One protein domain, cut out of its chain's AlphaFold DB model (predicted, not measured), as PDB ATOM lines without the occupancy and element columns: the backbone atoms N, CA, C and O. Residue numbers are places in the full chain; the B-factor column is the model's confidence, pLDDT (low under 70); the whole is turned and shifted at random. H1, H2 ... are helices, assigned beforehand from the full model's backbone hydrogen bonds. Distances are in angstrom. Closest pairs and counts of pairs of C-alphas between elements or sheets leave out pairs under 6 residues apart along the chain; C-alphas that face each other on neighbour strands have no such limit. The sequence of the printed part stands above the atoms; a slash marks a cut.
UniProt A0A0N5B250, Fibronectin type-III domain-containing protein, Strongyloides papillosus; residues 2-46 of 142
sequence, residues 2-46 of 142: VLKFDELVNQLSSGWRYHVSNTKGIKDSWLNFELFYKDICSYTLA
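Overview. This is residues 2 to 46 of the 142 residues of the protein "Fibronectin type-III domain-containing protein" of Strongyloides papillosus (UniProt A0A0N5B250). The long helix H3 is one arm of a flat, open, three-sided frame; the short helix H2 is its base, and H1 is the shorter second arm, leaving the other end of H2. The two arms extend to the same side of H2 with a gap between them, and residues 38 to 46, most of them in H3, stick out beyond the body. The printed part has 45 residues with three named helices, in the order H1, H2, H3, and no named strand; the class is all helix. The whole is loose, with a radius of gyration of the C-alphas of 12.1 A, and spans 34 by 23 by 9 A.

Arrangement. H3, residues 26 to 45, and H2, residues 16 to 22, touch only at the corner by their link, with the C-alphas of Lys 27 and Ser 21 closest at 5.2 A. H3 touches H2 with residues 26 to 30 alone. Their lines stand at a steep tilt of 58 degrees, opposite ways. H1, residues 2 to 12, is close to H2 but not clearly touching; the closest C-alphas, those of Asn 10 and Trp 16, are 7.0 A apart. The lines of H1 and H2 are about perpendicular, at 85 degrees. H1 and H3 are apart. In H1, H2 and H3 every O i to N i+4 pair is within hydrogen-bond range.

Along the chain. H3 measures 28.0 A from C-alpha 26 at (100.973, 24.154, 20.447) to C-alpha 45 at (86.507, 47.689, 24.865). H2 measures 10.0 A from C-alpha 16 to C-alpha 22. H1 measures 15.5 A and begins at C-alpha 2, at (86.411, 34.741, 17.883).

Size, cuts and confidence. The C-alphas of Asn 22 and Ala 46, the two farthest apart, are 34.2 A apart. The printed part has no cut, and both links, H1 to H2 and H2 to H3, are tight. Residues 10 to 15, of which 10 to 12 belong to H1, also stand free. The mean pLDDT of the printed part is 81.2; residues 2 to 3 and 41 to 46 are under 70.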
ATOM      1  N   VAL A   2      86.049  36.165  17.649       58.88
ATOM      2  CA  VAL A   2      86.411  34.741  17.883       58.88
ATOM      3  C   VAL A   2      85.578  33.764  17.037       58.88
ATOM      4  O   VAL A   2      86.137  32.867  16.425       58.88
ATOM      5  N   LEU A   3      84.267  33.995  16.901       65.38
ATOM      6  CA  LEU A   3      83.400  33.187  16.025       65.38
ATOM      7  C   LEU A   3      83.810  33.243  14.540       65.38
ATOM      8  O   LEU A   3      83.764  32.228  13.861       65.38
ATOM      9  N   LYS A   4      84.270  34.406  14.053       73.44
ATOM     10  CA  LYS A   4      84.743  34.564  12.664       73.44
ATOM     11  C   LYS A   4      86.086  33.871  12.439       73.44
ATOM     12  O   LYS A   4      86.340  33.357  11.359       73.44
ATOM     13  N   PHE A   5      86.946  33.881  13.457       78.12
ATOM     14  CA  PHE A   5      88.205  33.148  13.426       78.12
ATOM     15  C   PHE A   5      87.955  31.636  13.406       78.12
ATOM     16  O   PHE A   5      88.522  30.939  12.576       78.12
ATOM     17  N   ASP A   6      87.061  31.139  14.262       80.06
ATOM     18  CA  ASP A   6      86.699  29.720  14.301       80.06
ATOM     19  C   ASP A   6      86.110  29.243  12.967       80.06
ATOM     20  O   ASP A   6      86.505  28.199  12.453       80.06
ATOM     21  N   GLU A   7      85.227  30.037  12.359       85.81
ATOM     22  CA  GLU A   7      84.660  29.761  11.036       85.81
ATOM     23  C   GLU A   7      85.738  29.694   9.940       85.81
ATOM     24  O   GLU A   7      85.778  28.728   9.180       85.81
ATOM     25  N   LEU A   8      86.665  30.659   9.908       85.31
ATOM     26  CA  LEU A   8      87.783  30.673   8.960       85.31
ATOM     27  C   LEU A   8      88.701  29.457   9.130       85.31
ATOM     28  O   LEU A   8      89.056  28.798   8.154       85.31
ATOM     29  N   VAL A   9      89.105  29.141  10.361       87.31
ATOM     30  CA  VAL A   9      90.042  28.034  10.596       87.31
ATOM     31  C   VAL A   9      89.375  26.689  10.321       87.31
ATOM     32  O   VAL A   9      90.027  25.799   9.779       87.31
ATOM     33  N   ASN A  10      88.072  26.550  10.577       88.25
ATOM     34  CA  ASN A  10      87.327  25.351  10.189       88.25
ATOM     35  C   ASN A  10      87.279  25.140   8.664       88.25
ATOM     36  O   ASN A  10      87.240  23.989   8.234       88.25
ATOM     37  N   GLN A  11      87.332  26.201   7.846       91.94
ATOM     38  CA  GLN A  11      87.459  26.073   6.385       91.94
ATOM     39  C   GLN A  11      88.856  25.610   5.946       91.94
ATOM     40  O   GLN A  11      88.986  24.920   4.939       91.94
ATOM     41  N   LEU A  12      89.898  25.990   6.690       87.88
ATOM     42  CA  LEU A  12      91.291  25.666   6.364       87.88
ATOM     43  C   LEU A  12      91.716  24.288   6.888       87.88
ATOM     44  O   LEU A  12      92.486  23.583   6.242       87.88
ATOM     45  N   SER A  13      91.244  23.910   8.075       87.81
ATOM     46  CA  SER A  13      91.586  22.652   8.730       87.81
ATOM     47  C   SER A  13      90.451  22.205   9.649       87.81
ATOM     48  O   SER A  13      90.305  22.654  10.790       87.81
ATOM     49  N   SER A  14      89.635  21.276   9.156       89.31
ATOM     50  CA  SER A  14      88.602  20.637   9.966       89.31
ATOM     51  C   SER A  14      89.238  19.896  11.145       89.31
ATOM     52  O   SER A  14      90.147  19.090  10.953       89.31
ATOM     53  N   GLY A  15      88.755  20.141  12.363       86.31
ATOM     54  CA  GLY A  15      89.294  19.490  13.561       86.31
ATOM     55  C   GLY A  15      90.571  20.132  14.112       86.31
ATOM     56  O   GLY A  15      91.193  19.560  15.008       86.31
ATOM     57  N   TRP A  16      90.943  21.336  13.661       88.81
ATOM     58  CA  TRP A  16      92.098  22.090  14.172       88.81
ATOM     59  C   TRP A  16      92.148  22.166  15.707       88.81
ATOM     60  O   TRP A  16      93.218  22.044  16.301       88.81
ATOM     61  N   ARG A  17      90.987  22.277  16.368       87.56
ATOM     62  CA  ARG A  17      90.874  22.297  17.835       87.56
ATOM     63  C   ARG A  17      91.456  21.041  18.484       87.56
ATOM     64  O   ARG A  17      92.098  21.134  19.531       87.56
ATOM     65  N   TYR A  18      91.265  19.878  17.859       89.75
ATOM     66  CA  TYR A  18      91.852  18.622  18.315       89.75
ATOM     67  C   TYR A  18      93.377  18.665  18.175       89.75
ATOM     68  O   TYR A  18      94.085  18.369  19.135       89.75
ATOM     69  N   HIS A  19      93.895  19.106  17.029       86.50
ATOM     70  CA  HIS A  19      95.340  19.203  16.803       86.50
ATOM     71  C   HIS A  19      96.028  20.183  17.763       86.50
ATOM     72  O   HIS A  19      97.074  19.853  18.324       86.50
ATOM     73  N   VAL A  20      95.408  21.336  18.022       88.69
ATOM     74  CA  VAL A  20      95.882  22.317  19.009       88.69
ATOM     75  C   VAL A  20      95.891  21.730  20.419       88.69
ATOM     76  O   VAL A  20      96.873  21.879  21.141       88.69
ATOM     77  N   SER A  21      94.831  21.015  20.805       87.69
ATOM     78  CA  SER A  21      94.689  20.478  22.165       87.69
ATOM     79  C   SER A  21      95.608  19.289  22.458       87.69
ATOM     80  O   SER A  21      95.928  19.049  23.622       87.69
ATOM     81  N   ASN A  22      96.024  18.546  21.428       88.75
ATOM     82  CA  ASN A  22      96.771  17.291  21.575       88.75
ATOM     83  C   ASN A  22      98.249  17.393  21.173       88.75
ATOM     84  O   ASN A  22      99.008  16.456  21.412       88.75
ATOM     85  N   THR A  23      98.687  18.520  20.609       90.50
ATOM     86  CA  THR A  23     100.101  18.733  20.282       90.50
ATOM     87  C   THR A  23     100.776  19.546  21.381       90.50
ATOM     88  O   THR A  23     100.456  20.716  21.613       90.50
ATOM     89  N   LYS A  24     101.732  18.920  22.075       84.31
ATOM     90  CA  LYS A  24     102.518  19.556  23.142       84.31
ATOM     91  C   LYS A  24     103.262  20.785  22.593       84.31
ATOM     92  O   LYS A  24     103.803  20.732  21.495       84.31
ATOM     93  N   GLY A  25     103.257  21.899  23.328       86.25
ATOM     94  CA  GLY A  25     103.810  23.188  22.885       86.25
ATOM     95  C   GLY A  25     102.845  24.038  22.046       86.25
ATOM     96  O   GLY A  25     102.759  25.247  22.267       86.25
ATOM     97  N   ILE A  26     102.044  23.431  21.161       88.12
ATOM     98  CA  ILE A  26     100.973  24.154  20.447       88.12
ATOM     99  C   ILE A  26      99.853  24.527  21.420       88.12
ATOM    100  O   ILE A  26      99.400  25.668  21.411       88.12
ATOM    101  N   LYS A  27      99.463  23.605  22.308       88.94
ATOM    102  CA  LYS A  27      98.468  23.866  23.357       88.94
ATOM    103  C   LYS A  27      98.837  25.073  24.230       88.94
ATOM    104  O   LYS A  27      98.001  25.939  24.466       88.94
ATOM    105  N   ASP A  28     100.089  25.137  24.678       89.56
ATOM    106  CA  ASP A  28     100.565  26.210  25.559       89.56
ATOM    107  C   ASP A  28     100.653  27.546  24.805       89.56
ATOM    108  O   ASP A  28     100.240  28.588  25.313       89.56
ATOM    109  N   SER A  29     101.106  27.508  23.547       91.00
ATOM    110  CA  SER A  29     101.128  28.684  22.667       91.00
ATOM    111  C   SER A  29      99.721  29.222  22.397       91.00
ATOM    112  O   SER A  29      99.512  30.433  22.397       91.00
ATOM    113  N   TRP A  30      98.746  28.330  22.211       89.31
ATOM    114  CA  TRP A  30      97.347  28.698  22.018       89.31
ATOM    115  C   TRP A  30      96.749  29.353  23.265       89.31
ATOM    116  O   TRP A  30      96.096  30.386  23.154       89.31
ATOM    117  N   LEU A  31      97.030  28.817  24.457       89.00
ATOM    118  CA  LEU A  31      96.596  29.433  25.713       89.00
ATOM    119  C   LEU A  31      97.164  30.853  25.866       89.00
ATOM    120  O   LEU A  31      96.426  31.780  26.201       89.00
ATOM    121  N   ASN A  32      98.451  31.046  25.569       90.44
ATOM    122  CA  ASN A  32      99.083  32.367  25.603       90.44
ATOM    123  C   ASN A  32      98.455  33.334  24.593       90.44
ATOM    124  O   ASN A  32      98.210  34.494  24.922       90.44
ATOM    125  N   PHE A  33      98.149  32.856  23.385       88.06
ATOM    126  CA  PHE A  33      97.432  33.637  22.382       88.06
ATOM    127  C   PHE A  33      96.032  34.043  22.863       88.06
ATOM    128  O   PHE A  33      95.666  35.210  22.738       88.06
ATOM    129  N   GLU A  34      95.259  33.127  23.453       86.56
ATOM    130  CA  GLU A  34      93.933  33.440  23.999       86.56
ATOM    131  C   GLU A  34      93.999  34.468  25.132       86.56
ATOM    132  O   GLU A  34      93.144  35.352  25.205       86.56
ATOM    133  N   LEU A  35      95.002  34.370  26.009       86.31
ATOM    134  CA  LEU A  35      95.218  35.327  27.094       86.31
ATOM    135  C   LEU A  35      95.579  36.712  26.552       86.31
ATOM    136  O   LEU A  35      94.925  37.688  26.911       86.31
ATOM    137  N   PHE A  36      96.547  36.790  25.638       86.25
ATOM    138  CA  PHE A  36      96.912  38.029  24.951       86.25
ATOM    139  C   PHE A  36      95.720  38.650  24.214       86.25
ATOM    140  O   PHE A  36      95.482  39.854  24.293       86.25
ATOM    141  N   TYR A  37      94.926  37.830  23.525       80.69
ATOM    142  CA  TYR A  37      93.741  38.293  22.820       80.69
ATOM    143  C   TYR A  37      92.677  38.831  23.779       80.69
ATOM    144  O   TYR A  37      92.116  39.895  23.530       80.69
ATOM    145  N   LYS A  38      92.406  38.134  24.891       78.06
ATOM    146  CA  LYS A  38      91.488  38.616  25.937       78.06
ATOM    147  C   LYS A  38      91.958  39.943  26.518       78.06
ATOM    148  O   LYS A  38      91.132  40.833  26.704       78.06
ATOM    149  N   ASP A  39      93.258  40.082  26.749       76.06
ATOM    150  CA  ASP A  39      93.867  41.302  27.263       76.06
ATOM    151  C   ASP A  39      93.690  42.466  26.274       76.06
ATOM    152  O   ASP A  39      93.062  43.468  26.609       76.06
ATOM    153  N   ILE A  40      94.076  42.299  25.004       75.19
ATOM    154  CA  ILE A  40      93.822  43.301  23.951       75.19
ATOM    155  C   ILE A  40      92.335  43.626  23.821       75.19
ATOM    156  O   ILE A  40      91.964  44.797  23.723       75.19
ATOM    157  N   CYS A  41      91.463  42.618  23.816       66.31
ATOM    158  CA  CYS A  41      90.027  42.846  23.738       66.31
ATOM    159  C   CYS A  41      89.532  43.676  24.921       66.31
ATOM    160  O   CYS A  41      88.724  44.579  24.705       66.31
ATOM    161  N   SER A  42      90.061  43.446  26.124       63.72
ATOM    162  CA  SER A  42      89.759  44.279  27.283       63.72
ATOM    163  C   SER A  42      90.173  45.737  27.043       63.72
ATOM    164  O   SER A  42      89.329  46.616  27.166       63.72
ATOM    165  N   TYR A  43      91.380  46.012  26.535       56.94
ATOM    166  CA  TYR A  43      91.828  47.379  26.221       56.94
ATOM    167  C   TYR A  43      91.034  48.053  25.095       56.94
ATOM    168  O   TYR A  43      90.776  49.258  25.138       56.94
ATOM    169  N   THR A  44      90.633  47.299  24.071       54.50
ATOM    170  CA  THR A  44      89.852  47.846  22.947       54.50
ATOM    171  C   THR A  44      88.395  48.132  23.313       54.50
ATOM    172  O   THR A  44      87.795  49.017  22.705       54.50
ATOM    173  N   LEU A  45      87.849  47.446  24.324       52.25
ATOM    174  CA  LEU A  45      86.507  47.689  24.865       52.25
ATOM    175  C   LEU A  45      86.505  48.689  26.041       52.25
ATOM    176  O   LEU A  45      85.465  49.276  26.321       52.25
ATOM    177  N   ALA A  46      87.643  48.920  26.707       50.44
ATOM    178  CA  ALA A  46      87.711  49.633  27.991       50.44
ATOM    179  C   ALA A  46      87.951  51.157  27.948       50.44
ATOM    180  O   ALA A  46      88.143  51.742  29.008       50.44
TER     181      ALA A  46